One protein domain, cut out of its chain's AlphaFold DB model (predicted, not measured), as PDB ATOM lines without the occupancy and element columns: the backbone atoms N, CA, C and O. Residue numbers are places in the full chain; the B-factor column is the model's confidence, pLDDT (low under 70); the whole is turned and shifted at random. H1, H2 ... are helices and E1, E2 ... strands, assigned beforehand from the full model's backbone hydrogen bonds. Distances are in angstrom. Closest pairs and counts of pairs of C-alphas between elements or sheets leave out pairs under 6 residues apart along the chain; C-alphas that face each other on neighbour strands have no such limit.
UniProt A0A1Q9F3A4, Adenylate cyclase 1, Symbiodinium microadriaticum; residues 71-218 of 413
ATOM      1  N   GLY A  71     107.882 102.271  71.325       69.88
ATOM      2  CA  GLY A  71     107.544 103.571  71.899       69.88
ATOM      3  C   GLY A  71     106.380 103.463  72.884       69.88
ATOM      4  O   GLY A  71     106.483 103.979  73.989       69.88
ATOM      5  N   THR A  72     105.334 102.708  72.534       74.19
ATOM      6  CA  THR A  72     104.197 102.436  73.425       74.19
ATOM      7  C   THR A  72     104.647 101.692  74.677       74.19
ATOM      8  O   THR A  72     104.339 102.138  75.770       74.19
ATOM      9  N   VAL A  73     105.486 100.656  74.543       75.69
ATOM     10  CA  VAL A  73     106.015  99.910  75.705       75.69
ATOM     11  C   VAL A  73     106.805 100.817  76.658       75.69
ATOM     12  O   VAL A  73     106.713 100.673  77.875       75.69
ATOM     13  N   SER A  74     107.579 101.766  76.127       79.31
ATOM     14  CA  SER A  74     108.343 102.721  76.947       79.31
ATOM     15  C   SER A  74     107.440 103.761  77.623       79.31
ATOM     16  O   SER A  74     107.661 104.098  78.790       79.31
ATOM     17  N   THR A  75     106.398 104.230  76.929       78.88
ATOM     18  CA  THR A  75     105.346 105.077  77.515       78.88
ATOM     19  C   THR A  75     104.639 104.344  78.650       78.88
ATOM     20  O   THR A  75     104.568 104.881  79.751       78.88
ATOM     21  N   ASP A  76     104.237 103.092  78.431       81.75
ATOM     22  CA  ASP A  76     103.575 102.263  79.438       81.75
ATOM     23  C   ASP A  76     104.483 102.051  80.659       81.75
ATOM     24  O   ASP A  76     104.054 102.252  81.791       81.75
ATOM     25  N   CYS A  77     105.775 101.755  80.458       81.94
ATOM     26  CA  CYS A  77     106.740 101.661  81.563       81.94
ATOM     27  C   CYS A  77     106.829 102.970  82.365       81.94
ATOM     28  O   CYS A  77     106.964 102.942  83.588       81.94
ATOM     29  N   THR A  78     106.773 104.118  81.687       84.62
ATOM     30  CA  THR A  78     106.838 105.441  82.324       84.62
ATOM     31  C   THR A  78     105.572 105.731  83.128       84.62
ATOM     32  O   THR A  78     105.656 106.178  84.274       84.62
ATOM     33  N   GLU A  79     104.402 105.443  82.558       85.81
ATOM     34  CA  GLU A  79     103.115 105.603  83.234       85.81
ATOM     35  C   GLU A  79     102.995 104.679  84.450       85.81
ATOM     36  O   GLU A  79     102.589 105.128  85.527       85.81
ATOM     37  N   GLU A  80     103.400 103.416  84.320       86.00
ATOM     38  CA  GLU A  80     103.375 102.446  85.417       86.00
ATOM     39  C   GLU A  80     104.386 102.788  86.515       86.00
ATOM     40  O   GLU A  80     104.047 102.725  87.698       86.00
ATOM     41  N   LEU A  81     105.594 103.252  86.172       87.00
ATOM     42  CA  LEU A  81     106.545 103.748  87.172       87.00
ATOM     43  C   LEU A  81     105.992 104.978  87.911       87.00
ATOM     44  O   LEU A  81     106.162 105.094  89.128       87.00
ATOM     45  N   ALA A  82     105.282 105.874  87.219       87.44
ATOM     46  CA  ALA A  82     104.632 107.024  87.845       87.44
ATOM     47  C   ALA A  82     103.480 106.611  88.781       87.44
ATOM     48  O   ALA A  82     103.330 107.191  89.863       87.44
ATOM     49  N   LYS A  83     102.679 105.601  88.411       86.62
ATOM     50  CA  LYS A  83     101.647 105.016  89.291       86.62
ATOM     51  C   LYS A  83     102.278 104.364  90.520       86.62
ATOM     52  O   LYS A  83     101.873 104.670  91.642       86.62
ATOM     53  N   LEU A  84     103.309 103.544  90.316       85.31
ATOM     54  CA  LEU A  84     104.056 102.885  91.385       85.31
ATOM     55  C   LEU A  84     104.665 103.904  92.352       85.31
ATOM     56  O   LEU A  84     104.565 103.744  93.567       85.31
ATOM     57  N   SER A  85     105.223 104.987  91.812       87.69
ATOM     58  CA  SER A  85     105.716 106.114  92.595       87.69
ATOM     59  C   SER A  85     104.612 106.694  93.474       87.69
ATOM     60  O   SER A  85     104.778 106.742  94.691       87.69
ATOM     61  N   LYS A  86     103.444 107.040  92.918       87.75
ATOM     62  CA  LYS A  86     102.300 107.555  93.698       87.75
ATOM     63  C   LYS A  86     101.850 106.605  94.811       87.75
ATOM     64  O   LYS A  86     101.544 107.077  95.901       87.75
ATOM     65  N   MET A  87     101.837 105.294  94.562       83.88
ATOM     66  CA  MET A  87     101.491 104.295  95.582       83.88
ATOM     67  C   MET A  87     102.499 104.294  96.739       83.88
ATOM     68  O   MET A  87     102.109 104.301  97.908       83.88
ATOM     69  N   LEU A  88     103.793 104.367  96.411       83.44
ATOM     70  CA  LEU A  88     104.885 104.350  97.384       83.44
ATOM     71  C   LEU A  88     104.923 105.589  98.285       83.44
ATOM     72  O   LEU A  88     105.303 105.466  99.446       83.44
ATOM     73  N   HIS A  89     104.465 106.757  97.816       81.94
ATOM     74  CA  HIS A  89     104.452 107.995  98.616       81.94
ATOM     75  C   HIS A  89     103.670 107.877  99.940       81.94
ATOM     76  O   HIS A  89     103.894 108.674 100.845       81.94
ATOM     77  N   SER A  90     102.766 106.899 100.075       77.25
ATOM     78  CA  SER A  90     101.980 106.688 101.300       77.25
ATOM     79  C   SER A  90     102.760 106.039 102.454       77.25
ATOM     80  O   SER A  90     102.351 106.168 103.605       77.25
ATOM     81  N   GLY A  91     103.888 105.376 102.174       72.81
ATOM     82  CA  GLY A  91     104.683 104.655 103.182       72.81
ATOM     83  C   GLY A  91     106.199 104.723 102.981       72.81
ATOM     84  O   GLY A  91     106.947 104.147 103.768       72.81
ATOM     85  N   TYR A  92     106.664 105.420 101.942       80.81
ATOM     86  CA  TYR A  92     108.069 105.520 101.570       80.81
ATOM     87  C   TYR A  92     108.469 106.988 101.378       80.81
ATOM     88  O   TYR A  92     108.039 107.653 100.440       80.81
ATOM     89  N   ASN A  93     109.310 107.499 102.281       78.69
ATOM     90  CA  ASN A  93     109.683 108.921 102.335       78.69
ATOM     91  C   ASN A  93     110.763 109.333 101.320       78.69
ATOM     92  O   ASN A  93     111.175 110.492 101.303       78.69
ATOM     93  N   TYR A  94     111.276 108.398 100.520       79.88
ATOM     94  CA  TYR A  94     112.363 108.677  99.593       79.88
ATOM     95  C   TYR A  94     111.809 108.897  98.175       79.88
ATOM     96  O   TYR A  94     111.165 107.998  97.627       79.88
ATOM     97  N   PRO A  95     112.019 110.086  97.576       82.69
ATOM     98  CA  PRO A  95     111.423 110.426  96.294       82.69
ATOM     99  C   PRO A  95     112.017 109.560  95.184       82.69
ATOM    100  O   PRO A  95     113.236 109.505  94.996       82.69
ATOM    101  N   LEU A  96     111.143 108.909  94.421       85.81
ATOM    102  CA  LEU A  96     111.528 108.196  93.210       85.81
ATOM    103  C   LEU A  96     111.702 109.211  92.081       85.81
ATOM    104  O   LEU A  96     110.753 109.900  91.703       85.81
ATOM    105  N   GLY A  97     112.919 109.316  91.565       83.81
ATOM    106  CA  GLY A  97     113.271 110.142  90.419       83.81
ATOM    107  C   GLY A  97     114.032 109.343  89.366       83.81
ATOM    108  O   GLY A  97     114.437 108.199  89.589       83.81
ATOM    109  N   GLU A  98     114.269 109.976  88.218       80.12
ATOM    110  CA  GLU A  98     114.955 109.371  87.063       80.12
ATOM    111  C   GLU A  98     116.368 108.858  87.398       80.12
ATOM    112  O   GLU A  98     116.874 107.952  86.746       80.12
ATOM    113  N   GLY A  99     117.006 109.414  88.433       81.19
ATOM    114  CA  GLY A  99     118.347 109.028  88.867       81.19
ATOM    115  C   GLY A  99     118.403 107.931  89.934       81.19
ATOM    116  O   GLY A  99     119.496 107.633  90.407       81.19
ATOM    117  N   ASN A 100     117.280 107.378  90.389       86.00
ATOM    118  CA  ASN A 100     117.282 106.353  91.445       86.00
ATOM    119  C   ASN A 100     116.224 105.256  91.261       86.00
ATOM    120  O   ASN A 100     116.199 104.298  92.032       86.00
ATOM    121  N   SER A 101     115.366 105.378  90.249       88.56
ATOM    122  CA  SER A 101     114.381 104.363  89.903       88.56
ATOM    123  C   SER A 101     114.258 104.220  88.392       88.56
ATOM    124  O   SER A 101     114.384 105.186  87.643       88.56
ATOM    125  N   SER A 102     114.038 102.991  87.937       89.31
ATOM    126  CA  SER A 102     113.880 102.677  86.519       89.31
ATOM    127  C   SER A 102     113.029 101.423  86.373       89.31
ATOM    128  O   SER A 102     113.180 100.467  87.132       89.31
ATOM    129  N   MET A 103     112.145 101.413  85.383       86.62
ATOM    130  CA  MET A 103     111.389 100.235  84.970       86.62
ATOM    131  C   MET A 103     111.742  99.945  83.520       86.62
ATOM    132  O   MET A 103     111.761 100.863  82.704       86.62
ATOM    133  N   PHE A 104     112.054  98.701  83.191       85.31
ATOM    134  CA  PHE A 104     112.368  98.326  81.823       85.31
ATOM    135  C   PHE A 104     111.943  96.898  81.511       85.31
ATOM    136  O   PHE A 104     111.876  96.040  82.389       85.31
ATOM    137  N   VAL A 105     111.657  96.649  80.238       82.56
ATOM    138  CA  VAL A 105     111.262  95.334  79.729       82.56
ATOM    139  C   VAL A 105     112.404  94.783  78.895       82.56
ATOM    140  O   VAL A 105     112.882  95.440  77.968       82.56
ATOM    141  N   VAL A 106     112.839  93.569  79.215       82.00
ATOM    142  CA  VAL A 106     113.866  92.842  78.468       82.00
ATOM    143  C   VAL A 106     113.232  91.606  77.848       82.00
ATOM    144  O   VAL A 106     112.449  90.914  78.494       82.00
ATOM    145  N   ASN A 107     113.579  91.296  76.603       79.56
ATOM    146  CA  ASN A 107     113.230  90.003  76.027       79.56
ATOM    147  C   ASN A 107     114.040  88.903  76.736       79.56
ATOM    148  O   ASN A 107     115.271  88.906  76.653       79.56
ATOM    149  N   HIS A 108     113.370  88.006  77.460       70.38
ATOM    150  CA  HIS A 108     114.030  86.932  78.195       70.38
ATOM    151  C   HIS A 108     114.406  85.804  77.238       70.38
ATOM    152  O   HIS A 108     113.616  85.374  76.398       70.38
ATOM    153  N   VAL A 109     115.634  85.323  77.391       62.78
ATOM    154  CA  VAL A 109     116.227  84.280  76.560       62.78
ATOM    155  C   VAL A 109     115.410  82.995  76.681       62.78
ATOM    156  O   VAL A 109     115.053  82.565  77.778       62.78
ATOM    157  N   SER A 110     115.076  82.406  75.535       57.50
ATOM    158  CA  SER A 110     114.380  81.123  75.459       57.50
ATOM    159  C   SER A 110     115.305  80.003  75.937       57.50
ATOM    160  O   SER A 110     116.463  79.964  75.523       57.50
ATOM    161  N   ASP A 111     114.788  79.030  76.696       58.22
ATOM    162  CA  ASP A 111     115.540  77.825  77.103       58.22
ATOM    163  C   ASP A 111     116.133  77.062  75.897       58.22
ATOM    164  O   ASP A 111     117.060  76.267  76.038       58.22
ATOM    165  N   ARG A 112     115.612  77.311  74.684       47.41
ATOM    166  CA  ARG A 112     116.096  76.724  73.426       47.41
ATOM    167  C   ARG A 112     117.313  77.421  72.806       47.41
ATOM    168  O   ARG A 112     117.920  76.814  71.930       47.41
ATOM    169  N   PHE A 113     117.645  78.652  73.201       57.97
ATOM    170  CA  PHE A 113     118.738  79.448  72.613       57.97
ATOM    171  C   PHE A 113     119.527  80.190  73.703       57.97
ATOM    172  O   PHE A 113     119.470  81.421  73.769       57.97
ATOM    173  N   PRO A 114     120.237  79.462  74.584       61.78
ATOM    174  CA  PRO A 114     120.931  80.032  75.745       61.78
ATOM    175  C   PRO A 114     121.999  81.079  75.386       61.78
ATOM    176  O   PRO A 114     122.402  81.863  76.240       61.78
ATOM    177  N   GLU A 115     122.460  81.109  74.137       61.19
ATOM    178  CA  GLU A 115     123.427  82.075  73.613       61.19
ATOM    179  C   GLU A 115     122.845  83.460  73.278       61.19
ATOM    180  O   GLU A 115     123.612  84.387  73.001       61.19
ATOM    181  N   GLN A 116     121.518  83.632  73.268       55.62
ATOM    182  CA  GLN A 116     120.930  84.944  72.991       55.62
ATOM    183  C   GLN A 116     121.190  85.914  74.148       55.62
ATOM    184  O   GLN A 116     121.028  85.586  75.316       55.62
ATOM    185  N   ILE A 117     121.568  87.144  73.814       62.66
ATOM    186  CA  ILE A 117     121.695  88.240  74.774       62.66
ATOM    187  C   ILE A 117     120.338  88.945  74.838       62.66
ATOM    188  O   ILE A 117     119.778  89.300  73.799       62.66
ATOM    189  N   GLY A 118     119.802  89.149  76.045       67.38
ATOM    190  CA  GLY A 118     118.526  89.841  76.235       67.38
ATOM    191  C   GLY A 118     118.505  91.202  75.529       67.38
ATOM    192  O   GLY A 118     119.451  91.983  75.617       67.38
ATOM    193  N   THR A 119     117.430  91.487  74.797       71.62
ATOM    194  CA  THR A 119     117.245  92.766  74.094       71.62
ATOM    195  C   THR A 119     116.387  93.690  74.950       71.62
ATOM    196  O   THR A 119     115.322  93.275  75.407       71.62
ATOM    197  N   LEU A 120     116.826  94.932  75.168       71.81
ATOM    198  CA  LEU A 120     116.013  95.948  75.839       71.81
ATOM    199  C   LEU A 120     114.859  96.356  74.910       71.81
ATOM    200  O   LEU A 120     115.097  96.862  73.816       71.81
ATOM    201  N   LEU A 121     113.620  96.117  75.339       76.12
ATOM    202  CA  LEU A 121     112.409  96.398  74.563       76.12
ATOM    203  C   LEU A 121     111.813  97.769  74.895       76.12
ATOM    204  O   LEU A 121     111.264  98.431  74.019       76.12
ATOM    205  N   GLY A 122     111.940  98.212  76.143       76.44
ATOM    206  CA  GLY A 122     111.457  99.518  76.578       76.44
ATOM    207  C   GLY A 122     112.020  99.905  77.935       76.44
ATOM    208  O   GLY A 122     112.416  99.040  78.718       76.44
ATOM    209  N   THR A 123     112.073 101.205  78.204       81.69
ATOM    210  CA  THR A 123     112.543 101.761  79.477       81.69
ATOM    211  C   THR A 123     111.702 102.973  79.852       81.69
ATOM    212  O   THR A 123     111.362 103.788  78.998       81.69
ATOM    213  N   ALA A 124     111.393 103.108  81.137       79.38
ATOM    214  CA  ALA A 124     110.869 104.326  81.726       79.38
ATOM    215  C   ALA A 124     112.006 105.354  81.754       79.38
ATOM    216  O   ALA A 124     112.814 105.379  82.683       79.38
ATOM    217  N   HIS A 125     112.148 106.123  80.680       77.94
ATOM    218  CA  HIS A 125     113.075 107.245  80.605       77.94
ATOM    219  C   HIS A 125     112.369 108.454  80.002       77.94
ATOM    220  O   HIS A 125     111.328 108.327  79.357       77.94
ATOM    221  N   ASN A 126     112.934 109.636  80.236       62.38
ATOM    222  CA  ASN A 126     112.349 110.895  79.829       62.38
ATOM    223  C   ASN A 126     112.084 110.910  78.305       62.38
ATOM    224  O   ASN A 126     113.022 110.726  77.519       62.38
ATOM    225  N   PRO A 127     110.834 111.157  77.866       56.47
ATOM    226  CA  PRO A 127     110.406 111.056  76.464       56.47
ATOM    227  C   PRO A 127     111.054 112.088  75.524       56.47
ATOM    228  O   PRO A 127     110.771 112.110  74.328       56.47
ATOM    229  N   SER A 128     111.906 112.970  76.049       60.59
ATOM    230  CA  SER A 128     112.600 114.009  75.287       60.59
ATOM    231  C   SER A 128     113.786 113.488  74.461       60.59
ATOM    232  O   SER A 128     114.216 114.171  73.528       60.59
ATOM    233  N   SER A 129     114.281 112.274  74.726       58.75
ATOM    234  CA  SER A 129     115.295 111.613  73.897       58.75
ATOM    235  C   SER A 129     114.640 110.639  72.909       58.75
ATOM    236  O   SER A 129     113.748 109.868  73.259       58.75
ATOM    237  N   LYS A 130     115.047 110.682  71.632       58.69
ATOM    238  CA  LYS A 130     114.576 109.702  70.641       58.69
ATOM    239  C   LYS A 130     114.990 108.299  71.108       58.69
ATOM    240  O   LYS A 130     116.144 108.144  71.498       58.69
ATOM    241  N   PRO A 131     114.115 107.283  71.029       55.84
ATOM    242  CA  PRO A 131     114.462 105.927  71.438       55.84
ATOM    243  C   PRO A 131     115.631 105.412  70.587       55.84
ATOM    244  O   PRO A 131     115.496 105.239  69.375       55.84
ATOM    245  N   VAL A 132     116.794 105.206  71.210       56.62
ATOM    246  CA  VAL A 132     117.977 104.620  70.565       56.62
ATOM    247  C   VAL A 132     118.022 103.135  70.908       56.62
ATOM    248  O   VAL A 132     118.094 102.765  72.078       56.62
ATOM    249  N   PHE A 133     118.001 102.277  69.889       53.00
ATOM    250  CA  PHE A 133     118.192 100.837  70.063       53.00
ATOM    251  C   PHE A 133     119.634 100.545  70.470       53.00
ATOM    252  O   PHE A 133     120.567 100.927  69.766       53.00
ATOM    253  N   ARG A 134     119.810  99.850  71.593       57.16
ATOM    254  CA  ARG A 134     121.092  99.303  72.044       57.16
ATOM    255  C   ARG A 134     120.846  97.890  72.554       57.16
ATOM    256  O   ARG A 134     119.799  97.637  73.162       57.16
ATOM    257  N   ASN A 135     121.782  96.967  72.332       53.97
ATOM    258  CA  ASN A 135     121.730  95.695  73.055       53.97
ATOM    259  C   ASN A 135     121.687  95.989  74.564       53.97
ATOM    260  O   ASN A 135     122.297  96.963  75.012       53.97
ATOM    261  N   ALA A 136     121.010  95.162  75.375       53.16
ATOM    262  CA  ALA A 136     120.980  95.394  76.828       53.16
ATOM    263  C   ALA A 136     122.403  95.433  77.431       53.16
ATOM    264  O   ALA A 136     122.633  96.029  78.481       53.16
ATOM    265  N   THR A 137     123.372  94.842  76.722       48.59
ATOM    266  CA  THR A 137     124.804  94.876  77.015       48.59
ATOM    267  C   THR A 137     125.546  96.143  76.574       48.59
ATOM    268  O   THR A 137     126.556  96.484  77.188       48.59
ATOM    269  N   GLU A 138     125.052  96.865  75.570       47.88
ATOM    270  CA  GLU A 138     125.704  98.025  74.930       47.88
ATOM    271  C   GLU A 138     125.376  99.374  75.587       47.88
ATOM    272  O   GLU A 138     125.976 100.392  75.245       47.88
ATOM    273  N   ILE A 139     124.464  99.405  76.561       52.94
ATOM    274  CA  ILE A 139     124.084 100.633  77.287       52.94
ATOM    275  C   ILE A 139     125.275 101.230  78.072       52.94
ATOM    276  O   ILE A 139     125.282 102.411  78.382       52.94
ATOM    277  N   SER A 140     126.335 100.454  78.318       45.56
ATOM    278  CA  SER A 140     127.392 100.793  79.279       45.56
ATOM    279  C   SER A 140     128.580 101.630  78.761       45.56
ATOM    280  O   SER A 140     129.505 101.843  79.542       45.56
ATOM    281  N   GLN A 141     128.654 102.059  77.492       44.00
ATOM    282  CA  GLN A 141     129.922 102.621  76.965       44.00
ATOM    283  C   GLN A 141     129.884 104.051  76.402       44.00
ATOM    284  O   GLN A 141     130.950 104.603  76.144       44.00
ATOM    285  N   GLY A 142     128.715 104.670  76.214       36.91
ATOM    286  CA  GLY A 142     128.620 105.910  75.427       36.91
ATOM    287  C   GLY A 142     128.341 107.208  76.188       36.91
ATOM    288  O   GLY A 142     128.726 108.266  75.698       36.91
ATOM    289  N   ASP A 143     127.676 107.154  77.343       46.44
ATOM    290  CA  ASP A 143     127.165 108.351  78.018       46.44
ATOM    291  C   ASP A 143     127.581 108.354  79.502       46.44
ATOM    292  O   ASP A 143     127.224 107.425  80.228       46.44
ATOM    293  N   PRO A 144     128.349 109.352  79.989       46.56
ATOM    294  CA  PRO A 144     128.797 109.417  81.385       46.56
ATOM    295  C   PRO A 144     127.653 109.562  82.408       46.56
ATOM    296  O   PRO A 144     127.915 109.511  83.612       46.56
ATOM    297  N   HIS A 145     126.406 109.723  81.953       48.97
ATOM    298  CA  HIS A 145     125.206 109.732  82.792       48.97
ATOM    299  C   HIS A 145     124.389 108.425  82.768       48.97
ATOM    300  O   HIS A 145     123.436 108.321  83.543       48.97
ATOM    301  N   GLU A 146     124.745 107.419  81.957       46.94
ATOM    302  CA  GLU A 146     123.967 106.174  81.834       46.94
ATOM    303  C   GLU A 146     124.603 104.981  82.576       46.94
ATOM    304  O   GLU A 146     125.773 104.640  82.424       46.94
ATOM    305  N   GLU A 147     123.786 104.355  83.427       46.66
ATOM    306  CA  GLU A 147     124.126 103.290  84.376       46.66
ATOM    307  C   GLU A 147     124.418 101.919  83.723       46.66
ATOM    308  O   GLU A 147     123.927 101.616  82.634       46.66
ATOM    309  N   PRO A 148     125.133 101.007  84.410       42.34
ATOM    310  CA  PRO A 148     125.496  99.704  83.866       42.34
ATOM    311  C   PRO A 148     124.432  98.656  84.190       42.34
ATOM    312  O   PRO A 148     124.172  98.331  85.349       42.34
ATOM    313  N   LYS A 149     123.837  98.091  83.139       51.69
ATOM    314  CA  LYS A 149     122.714  97.144  83.236       51.69
ATOM    315  C   LYS A 149     123.018  95.717  82.742       51.69
ATOM    316  O   LYS A 149     122.092  94.932  82.584       51.69
ATOM    317  N   SER A 150     124.276  95.327  82.510       45.81
ATOM    318  CA  SER A 150     124.555  94.195  81.603       45.81
ATOM    319  C   SER A 150     125.163  92.898  82.160       45.81
ATOM    320  O   SER A 150     125.229  91.924  81.416       45.81
ATOM    321  N   GLN A 151     125.563  92.805  83.435       45.06
ATOM    322  CA  GLN A 151     126.247  91.597  83.954       45.06
ATOM    323  C   GLN A 151     125.387  90.618  84.777       45.06
ATOM    324  O   GLN A 151     125.908  89.630  85.284       45.06
ATOM    325  N   ILE A 152     124.070  90.822  84.888       49.78
ATOM    326  CA  ILE A 152     123.193  90.004  85.762       49.78
ATOM    327  C   ILE A 152     122.445  88.889  84.982       49.78
ATOM    328  O   ILE A 152     121.646  88.143  85.534       49.78
ATOM    329  N   ALA A 153     122.721  88.707  83.686       43.69
ATOM    330  CA  ALA A 153     121.899  87.896  82.776       43.69
ATOM    331  C   ALA A 153     122.101  86.355  82.827       43.69
ATOM    332  O   ALA A 153     121.708  85.672  81.889       43.69
ATOM    333  N   GLY A 154     122.708  85.786  83.880       41.84
ATOM    334  CA  GLY A 154     123.181  84.386  83.880       41.84
ATOM    335  C   GLY A 154     122.551  83.399  84.876       41.84
ATOM    336  O   GLY A 154     122.993  82.254  84.923       41.84
ATOM    337  N   SER A 155     121.567  83.784  85.698       40.75
ATOM    338  CA  SER A 155     121.032  82.917  86.768       40.75
ATOM    339  C   SER A 155     119.502  82.839  86.771       40.75
ATOM    340  O   SER A 155     118.844  83.868  86.702       40.75
ATOM    341  N   SER A 156     118.955  81.623  86.898       41.34
ATOM    342  CA  SER A 156     117.517  81.288  86.895       41.34
ATOM    343  C   SER A 156     116.631  82.237  87.737       41.34
ATOM    344  O   SER A 156     116.879  82.459  88.923       41.34
ATOM    345  N   PHE A 157     115.582  82.790  87.109       50.62
ATOM    346  CA  PHE A 157     114.872  84.028  87.486       50.62
ATOM    347  C   PHE A 157     113.524  83.843  88.225       50.62
ATOM    348  O   PHE A 157     112.573  84.580  87.971       50.62
ATOM    349  N   SER A 158     113.370  82.874  89.134       46.22
ATOM    350  CA  SER A 158     112.014  82.513  89.596       46.22
ATOM    351  C   SER A 158     111.424  83.277  90.792       46.22
ATOM    352  O   SER A 158     110.276  82.986  91.092       46.22
ATOM    353  N   THR A 159     112.130  84.201  91.474       52.81
ATOM    354  CA  THR A 159     111.612  85.220  92.451       52.81
ATOM    355  C   THR A 159     112.723  85.699  93.399       52.81
ATOM    356  O   THR A 159     112.754  85.374  94.585       52.81
ATOM    357  N   TRP A 160     113.676  86.488  92.908       56.47
ATOM    358  CA  TRP A 160     114.750  87.005  93.760       56.47
ATOM    359  C   TRP A 160     114.592  88.503  94.000       56.47
ATOM    360  O   TRP A 160     114.412  89.284  93.069       56.47
ATOM    361  N   ARG A 161     114.705  88.903  95.270       68.25
ATOM    362  CA  ARG A 161     114.965  90.288  95.667       68.25
ATOM    363  C   ARG A 161     116.479  90.461  95.697       68.25
ATOM    364  O   ARG A 161     117.135  90.001  96.632       68.25
ATOM    365  N   PHE A 162     117.038  91.077  94.663       81.19
ATOM    366  CA  PHE A 162     118.467  91.384  94.624       81.19
ATOM    367  C   PHE A 162     118.693  92.820  95.074       81.19
ATOM    368  O   PHE A 162     118.000  93.720  94.613       81.19
ATOM    369  N   THR A 163     119.674  93.041  95.943       86.62
ATOM    370  CA  THR A 163     120.127  94.381  96.320       86.62
ATOM    371  C   THR A 163     121.558  94.591  95.846       86.62
ATOM    372  O   THR A 163     122.384  93.676  95.924       86.62
ATOM    373  N   PHE A 164     121.873  95.777  95.336       87.94
ATOM    374  CA  PHE A 164     123.207  96.112  94.841       87.94
ATOM    375  C   PHE A 164     123.517  97.603  94.999       87.94
ATOM    376  O   PHE A 164     122.616  98.439  95.023       87.94
ATOM    377  N   SER A 165     124.805  97.930  95.109       88.44
ATOM    378  CA  SER A 165     125.294  99.311  95.116       88.44
ATOM    379  C   SER A 165     125.390  99.853  93.686       88.44
ATOM    380  O   SER A 165     126.087  99.288  92.843       88.44
ATOM    381  N   LYS A 166     124.719 100.973  93.423       87.19
ATOM    382  CA  LYS A 166     124.736 101.740  92.176       87.19
ATOM    383  C   LYS A 166     126.142 102.223  91.836       87.19
ATOM    384  O   LYS A 166     126.576 102.052  90.702       87.19
ATOM    385  N   SER A 167     126.886 102.784  92.785       86.25
ATOM    386  CA  SER A 167     128.252 103.278  92.570       86.25
ATOM    387  C   SER A 167     129.232 102.148  92.282       86.25
ATOM    388  O   SER A 167     130.151 102.326  91.483       86.25
ATOM    389  N   ALA A 168     129.047 100.983  92.906       82.62
ATOM    390  CA  ALA A 168     129.804  99.790  92.562       82.62
ATOM    391  C   ALA A 168     129.435  99.298  91.162       82.62
ATOM    392  O   ALA A 168     130.333  99.071  90.352       82.62
ATOM    393  N   ALA A 169     128.136  99.233  90.851       80.62
ATOM    394  CA  ALA A 169     127.663  98.848  89.533       80.62
ATOM    395  C   ALA A 169     128.274  99.763  88.465       80.62
ATOM    396  O   ALA A 169     128.877  99.239  87.536       80.62
ATOM    397  N   LEU A 170     128.235 101.096  88.644       80.19
ATOM    398  CA  LEU A 170     128.866 102.121  87.783       80.19
ATOM    399  C   LEU A 170     130.358 101.870  87.515       80.19
ATOM    400  O   LEU A 170     130.869 102.256  86.469       80.19
ATOM    401  N   ARG A 171     131.058 101.185  88.426       84.00
ATOM    402  CA  ARG A 171     132.457 100.751  88.264       84.00
ATOM    403  C   ARG A 171     132.598  99.334  87.690       84.00
ATOM    404  O   ARG A 171     133.672  98.745  87.784       84.00
ATOM    405  N   ASN A 172     131.529  98.782  87.124       80.56
ATOM    406  CA  ASN A 172     131.409  97.399  86.665       80.56
ATOM    407  C   ASN A 172     131.724  96.370  87.772       80.56
ATOM    408  O   ASN A 172     132.363  95.346  87.528       80.56
ATOM    409  N   GLN A 173     131.327  96.670  89.013       80.62
ATOM    410  CA  GLN A 173     131.504  95.802  90.178       80.62
ATOM    411  C   GLN A 173     130.150  95.459  90.796       80.62
ATOM    412  O   GLN A 173     129.351  96.338  91.112       80.62
ATOM    413  N   TYR A 174     129.906  94.175  91.052       83.88
ATOM    414  CA  TYR A 174     128.757  93.765  91.848       83.88
ATOM    415  C   TYR A 174     129.117  93.791  93.334       83.88
ATOM    416  O   TYR A 174     129.903  92.972  93.814       83.88
ATOM    417  N   VAL A 175     128.523  94.727  94.073       85.12
ATOM    418  CA  VAL A 175     128.587  94.761  95.537       85.12
ATOM    419  C   VAL A 175     127.163  94.675  96.059       85.12
ATOM    420  O   VAL A 175     126.372  95.601  95.879       85.12
ATOM    421  N   LYS A 176     126.830  93.546  96.692       86.50
ATOM    422  CA  LYS A 176     125.532  93.349  97.341       86.50
ATOM    423  C   LYS A 176     125.388  94.349  98.486       86.50
ATOM    424  O   LYS A 176     126.268  94.419  99.345       86.50
ATOM    425  N   CYS A 177     124.278  95.082  98.532       85.75
ATOM    426  CA  CYS A 177     123.974  95.892  99.709       85.75
ATOM    427  C   CYS A 177     123.650  94.949 100.872       85.75
ATOM    428  O   CYS A 177     122.625  94.266 100.870       85.75
ATOM    429  N   SER A 178     124.566  94.854 101.835       74.25
ATOM    430  CA  SER A 178     124.358  94.128 103.085       74.25
ATOM    431  C   SER A 178     123.824  95.087 104.140       74.25
ATOM    432  O   SER A 178     124.466  96.102 104.422       74.25
ATOM    433  N   TRP A 179     122.706  94.730 104.763       65.31
ATOM    434  CA  TRP A 179     122.285  95.335 106.021       65.31
ATOM    435  C   TRP A 179     123.404  95.145 107.056       65.31
ATOM    436  O   TRP A 179     123.706  94.012 107.433       65.31
ATOM    437  N   ARG A 180     124.080  96.223 107.478       58.75
ATOM    438  CA  ARG A 180     125.004  96.157 108.620       58.75
ATOM    439  C   ARG A 180     124.212  96.414 109.890       58.75
ATOM    440  O   ARG A 180     123.981  97.555 110.271       58.75
ATOM    441  N   GLU A 181     123.836  95.324 110.540       52.59
ATOM    442  CA  GLU A 181     123.114  95.317 111.813       52.59
ATOM    443  C   GLU A 181     123.906  96.006 112.947       52.59
ATOM    444  O   GLU A 181     123.322  96.587 113.856       52.59
ATOM    445  N   GLU A 182     125.242  96.041 112.842       48.81
ATOM    446  CA  GLU A 182     126.165  96.543 113.873       48.81
ATOM    447  C   GLU A 182     126.045  98.037 114.221       48.81
ATOM    448  O   GLU A 182     126.640  98.464 115.209       48.81
ATOM    449  N   GLN A 183     125.301  98.850 113.464       56.25
ATOM    450  CA  GLN A 183     125.142 100.277 113.784       56.25
ATOM    451  C   GLN A 183     123.737 100.688 114.222       56.25
ATOM    452  O   GLN A 183     123.572 101.844 114.605       56.25
ATOM    453  N   GLY A 184     122.738  99.793 114.202       52.19
ATOM    454  CA  GLY A 184     121.372 100.065 114.692       52.19
ATOM    455  C   GLY A 184     120.637 101.245 114.029       52.19
ATOM    456  O   GLY A 184     119.462 101.480 114.295       52.19
ATOM    457  N   LEU A 185     121.306 101.981 113.145       46.50
ATOM    458  CA  LEU A 185     120.734 102.942 112.240       46.50
ATOM    459  C   LEU A 185     120.510 102.219 110.921       46.50
ATOM    460  O   LEU A 185     121.449 101.707 110.310       46.50
ATOM    461  N   TRP A 186     119.282 102.311 110.414       49.12
ATOM    462  CA  TRP A 186     119.129 102.532 108.988       49.12
ATOM    463  C   TRP A 186     119.969 103.781 108.704       49.12
ATOM    464  O   TRP A 186     119.484 104.897 108.870       49.12
ATOM    465  N   SER A 187     121.247 103.649 108.323       46.97
ATOM    466  CA  SER A 187     121.764 104.639 107.385       46.97
ATOM    467  C   SER A 187     120.738 104.552 106.269       46.97
ATOM    468  O   SER A 187     120.636 103.452 105.719       46.97
ATOM    469  N   PRO A 188     119.887 105.581 106.047       50.81
ATOM    470  CA  PRO A 188     118.891 105.527 104.990       50.81
ATOM    471  C   PRO A 188     119.668 105.034 103.795       50.81
ATOM    472  O   PRO A 188     120.679 105.668 103.473       50.81
ATOM    473  N   GLY A 189     119.326 103.823 103.324       52.00
ATOM    474  CA  GLY A 189     120.103 103.126 102.310       52.00
ATOM    475  C   GLY A 189     120.390 104.186 101.280       52.00
ATOM    476  O   GLY A 189     119.443 104.810 100.796       52.00
ATOM    477  N   GLY A 190     121.668 104.567 101.152       64.81
ATOM    478  CA  GLY A 190     121.990 105.799 100.444       64.81
ATOM    479  C   GLY A 190     121.333 105.730  99.073       64.81
ATOM    480  O   GLY A 190     121.015 104.637  98.608       64.81
ATOM    481  N   ALA A 191     121.203 106.851  98.371       73.94
ATOM    482  CA  ALA A 191     120.806 106.843  96.954       73.94
ATOM    483  C   ALA A 191     121.584 105.809  96.094       73.94
ATOM    484  O   ALA A 191     121.228 105.531  94.954       73.94
ATOM    485  N   ASP A 192     122.669 105.271  96.656       85.62
ATOM    486  CA  ASP A 192     123.475 104.175  96.177       85.62
ATOM    487  C   ASP A 192     122.883 102.756  96.292       85.62
ATOM    488  O   ASP A 192     123.223 101.933  95.458       85.62
ATOM    489  N   CYS A 193     122.051 102.403  97.275       89.19
ATOM    490  CA  CYS A 193     121.539 101.029  97.392       89.19
ATOM    491  C   CYS A 193     120.221 100.857  96.642       89.19
ATOM    492  O   CYS A 193     119.203 101.445  97.004       89.19
ATOM    493  N   LEU A 194     120.250 100.009  95.616       89.44
ATOM    494  CA  LEU A 194     119.104  99.693  94.777       89.44
ATOM    495  C   LEU A 194     118.661  98.249  95.006       89.44
ATOM    496  O   LEU A 194     119.477  97.343  95.182       89.44
ATOM    497  N   GLN A 195     117.354  98.045  94.977       89.88
ATOM    498  CA  GLN A 195     116.679  96.765  94.983       89.88
ATOM    499  C   GLN A 195     116.053  96.514  93.610       89.88
ATOM    500  O   GLN A 195     115.401  97.378  93.025       89.88
ATOM    501  N   LEU A 196     116.243  95.303  93.103       88.31
ATOM    502  CA  LEU A 196     115.732  94.853  91.821       88.31
ATOM    503  C   LEU A 196     114.618  93.829  92.049       88.31
ATOM    504  O   LEU A 196     114.804  92.840  92.765       88.31
ATOM    505  N   GLY A 197     113.462  94.094  91.448       86.19
ATOM    506  CA  GLY A 197     112.340  93.173  91.333       86.19
ATOM    507  C   GLY A 197     112.173  92.740  89.881       86.19
ATOM    508  O   GLY A 197     112.255  93.564  88.971       86.19
ATOM    509  N   THR A 198     111.938  91.451  89.657       84.06
ATOM    510  CA  THR A 198     111.673  90.905  88.322       84.06
ATOM    511  C   THR A 198     110.335  90.192  88.274       84.06
ATOM    512  O   THR A 198     109.998  89.459  89.204       84.06
ATOM    513  N   MET A 199     109.628  90.327  87.157       82.31
ATOM    514  CA  MET A 199     108.439  89.545  86.837       82.31
ATOM    515  C   MET A 199     108.568  88.992  85.419       82.31
ATOM    516  O   MET A 199     108.830  89.739  84.479       82.31
ATOM    517  N   SER A 200     108.398  87.679  85.266       78.88
ATOM    518  CA  SER A 200     108.349  87.041  83.952       78.88
ATOM    519  C   SER A 200     106.919  87.085  83.421       78.88
ATOM    520  O   SER A 200     106.002  86.600  84.081       78.88
ATOM    521  N   LEU A 201     106.737  87.636  82.227       78.62
ATOM    522  CA  LEU A 201     105.499  87.608  81.463       78.62
ATOM    523  C   LEU A 201     105.641  86.560  80.357       78.62
ATOM    524  O   LEU A 201     106.450  86.717  79.441       78.62
ATOM    525  N   GLU A 202     104.884  85.472  80.451       76.38
ATOM    526  CA  GLU A 202     104.841  84.468  79.388       76.38
ATOM    527  C   GLU A 202     103.981  84.990  78.238       76.38
ATOM    528  O   GLU A 202     102.808  85.303  78.432       76.38
ATOM    529  N   LEU A 203     104.570  85.115  77.046       69.50
ATOM    530  CA  LEU A 203     103.830  85.522  75.850       69.50
ATOM    531  C   LEU A 203     103.337  84.310  75.066       69.50
ATOM    532  O   LEU A 203     102.216  84.297  74.570       69.50
ATOM    533  N   ASP A 204     104.194  83.296  74.944       68.56
ATOM    534  CA  ASP A 204     103.897  82.034  74.282       68.56
ATOM    535  C   ASP A 204     104.787  80.905  74.841       68.56
ATOM    536  O   ASP A 204     105.603  81.108  75.739       68.56
ATOM    537  N   THR A 205     104.639  79.696  74.290       68.38
ATOM    538  CA  THR A 205     105.376  78.487  74.714       68.38
ATOM    539  C   THR A 205     106.907  78.565  74.595       68.38
ATOM    540  O   THR A 205     107.592  77.665  75.083       68.38
ATOM    541  N   GLY A 206     107.465  79.588  73.939       66.56
ATOM    542  CA  GLY A 206     108.908  79.745  73.731       66.56
ATOM    543  C   GLY A 206     109.469  81.135  74.040       66.56
ATOM    544  O   GLY A 206     110.695  81.275  74.050       66.56
ATOM    545  N   SER A 207     108.611  82.122  74.301       67.94
ATOM    546  CA  SER A 207     108.962  83.532  74.469       67.94
ATOM    547  C   SER A 207     108.450  84.059  75.804       67.94
ATOM    548  O   SER A 207     107.257  83.991  76.117       67.94
ATOM    549  N   ARG A 208     109.360  84.643  76.580       74.50
ATOM    550  CA  ARG A 208     109.056  85.295  77.852       74.50
ATOM    551  C   ARG A 208     109.610  86.713  77.815       74.50
ATOM    552  O   ARG A 208     110.701  86.944  77.303       74.50
ATOM    553  N   TRP A 209     108.875  87.670  78.354       82.88
ATOM    554  CA  TRP A 209     109.406  88.994  78.657       82.88
ATOM    555  C   TRP A 209     109.755  89.060  80.132       82.88
ATOM    556  O   TRP A 209     109.017  88.562  80.975       82.88
ATOM    557  N   LEU A 210     110.881  89.680  80.452       80.44
ATOM    558  CA  LEU A 210     111.265  89.975  81.819       80.44
ATOM    559  C   LEU A 210     111.015  91.456  82.070       80.44
ATOM    560  O   LEU A 210     111.739  92.316  81.563       80.44
ATOM    561  N   LEU A 211     109.986  91.753  82.855       84.56
ATOM    562  CA  LEU A 211     109.797  93.076  83.425       84.56
ATOM    563  C   LEU A 211     110.763  93.221  84.599       84.56
ATOM    564  O   LEU A 211     110.740  92.421  85.536       84.56
ATOM    565  N   VAL A 212     111.609  94.242  84.545       86.31
ATOM    566  CA  VAL A 212     112.595  94.549  85.575       86.31
ATOM    567  C   VAL A 212     112.279  95.920  86.152       86.31
ATOM    568  O   VAL A 212     112.195  96.913  85.431       86.31
ATOM    569  N   VAL A 213     112.121  95.975  87.468       89.25
ATOM    570  CA  VAL A 213     111.906  97.211  88.218       89.25
ATOM    571  C   VAL A 213     113.077  97.390  89.169       89.25
ATOM    572  O   VAL A 213     113.375  96.509  89.973       89.25
ATOM    573  N   VAL A 214     113.746  98.530  89.074       90.62
ATOM    574  CA  VAL A 214     114.853  98.922  89.944       90.62
ATOM    575  C   VAL A 214     114.383 100.100  90.772       90.62
ATOM    576  O   VAL A 214     114.031 101.142  90.220       90.62
ATOM    577  N   LEU A 215     114.357  99.926  92.087       91.38
ATOM    578  CA  LEU A 215     113.954 100.946  93.047       91.38
ATOM    579  C   LEU A 215     115.035 101.099  94.116       91.38
ATOM    580  O   LEU A 215     115.828 100.182  94.305       91.38
ATOM    581  N   PRO A 216     115.065 102.204  94.864       90.50
ATOM    582  CA  PRO A 216     115.911 102.311  96.041       90.50
ATOM    583  C   PRO A 216     115.522 101.264  97.096       90.50
ATOM    584  O   PRO A 216     114.365 100.832  97.177       90.50
ATOM    585  N   ASP A 217     116.497 100.821  97.885       86.81
ATOM    586  CA  ASP A 217     116.286  99.769  98.880       86.81
ATOM    587  C   ASP A 217     115.167 100.128  99.876       86.81
ATOM    588  O   ASP A 217     114.966 101.286 100.262       86.81
ATOM    589  N   GLY A 218     114.381  99.121 100.254       81.12
ATOM    590  CA  GLY A 218     113.207  99.276 101.116       81.12
ATOM    591  C   GLY A 218     111.922  99.725 100.410       81.12
ATOM    592  O   GLY A 218     110.847  99.509 100.971       81.12
TER     593      GLY A 218
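What this domain is: This is residues 71 to 218 of the 413 residues of the protein "Adenylate cyclase 1" of Symbiodinium microadriaticum (UniProt A0A1Q9F3A4). Little of this model is regular structure: a strongly twisted antiparallel sheet, E2 E1 E5 E4 E3, has H1 over one face, and residues 180 to 186 stick out. The 148 printed residues hold H1 E1 E2 E3 H2 E4 E5 in chain order, mixed class, with 58 residues in named elements. It is compact, radius of gyration of the C-alphas 15.9 A, spanning 47 by 32 by 32 A.

Where its parts are: Find C-alpha 71 at (107.544, 103.571, 71.899); H1, residues 71 to 88, runs 25.6 A. Then come E1, 102 to 108; E2, 119 to 123; E3, 162 to 165; H2, 166 to 170; E4, 193 to 202, 29.6 A; and E5, 208 to 216, 25.8 A, ending at (115.911, 102.311, 96.041).

How they stand to each other: Two layers: H1 is on one sheet face, height 8.9 A; its closest C-alphas to E2 are Ser 74 and Gly 122, 4.5 A. H2 only grazes the sheet. In hairpin E4 and E5, N 195 and O 215, 2.7 A, are within hydrogen-bond range. H1 and H2 have every O i to N i+4 pair within range.

The domain as a whole: The printed part has no cut. Links H1 to E1, E2 to E3 and H2 to E4 are long. Confidence is under 70 in 64 residues, among them 126 to 161.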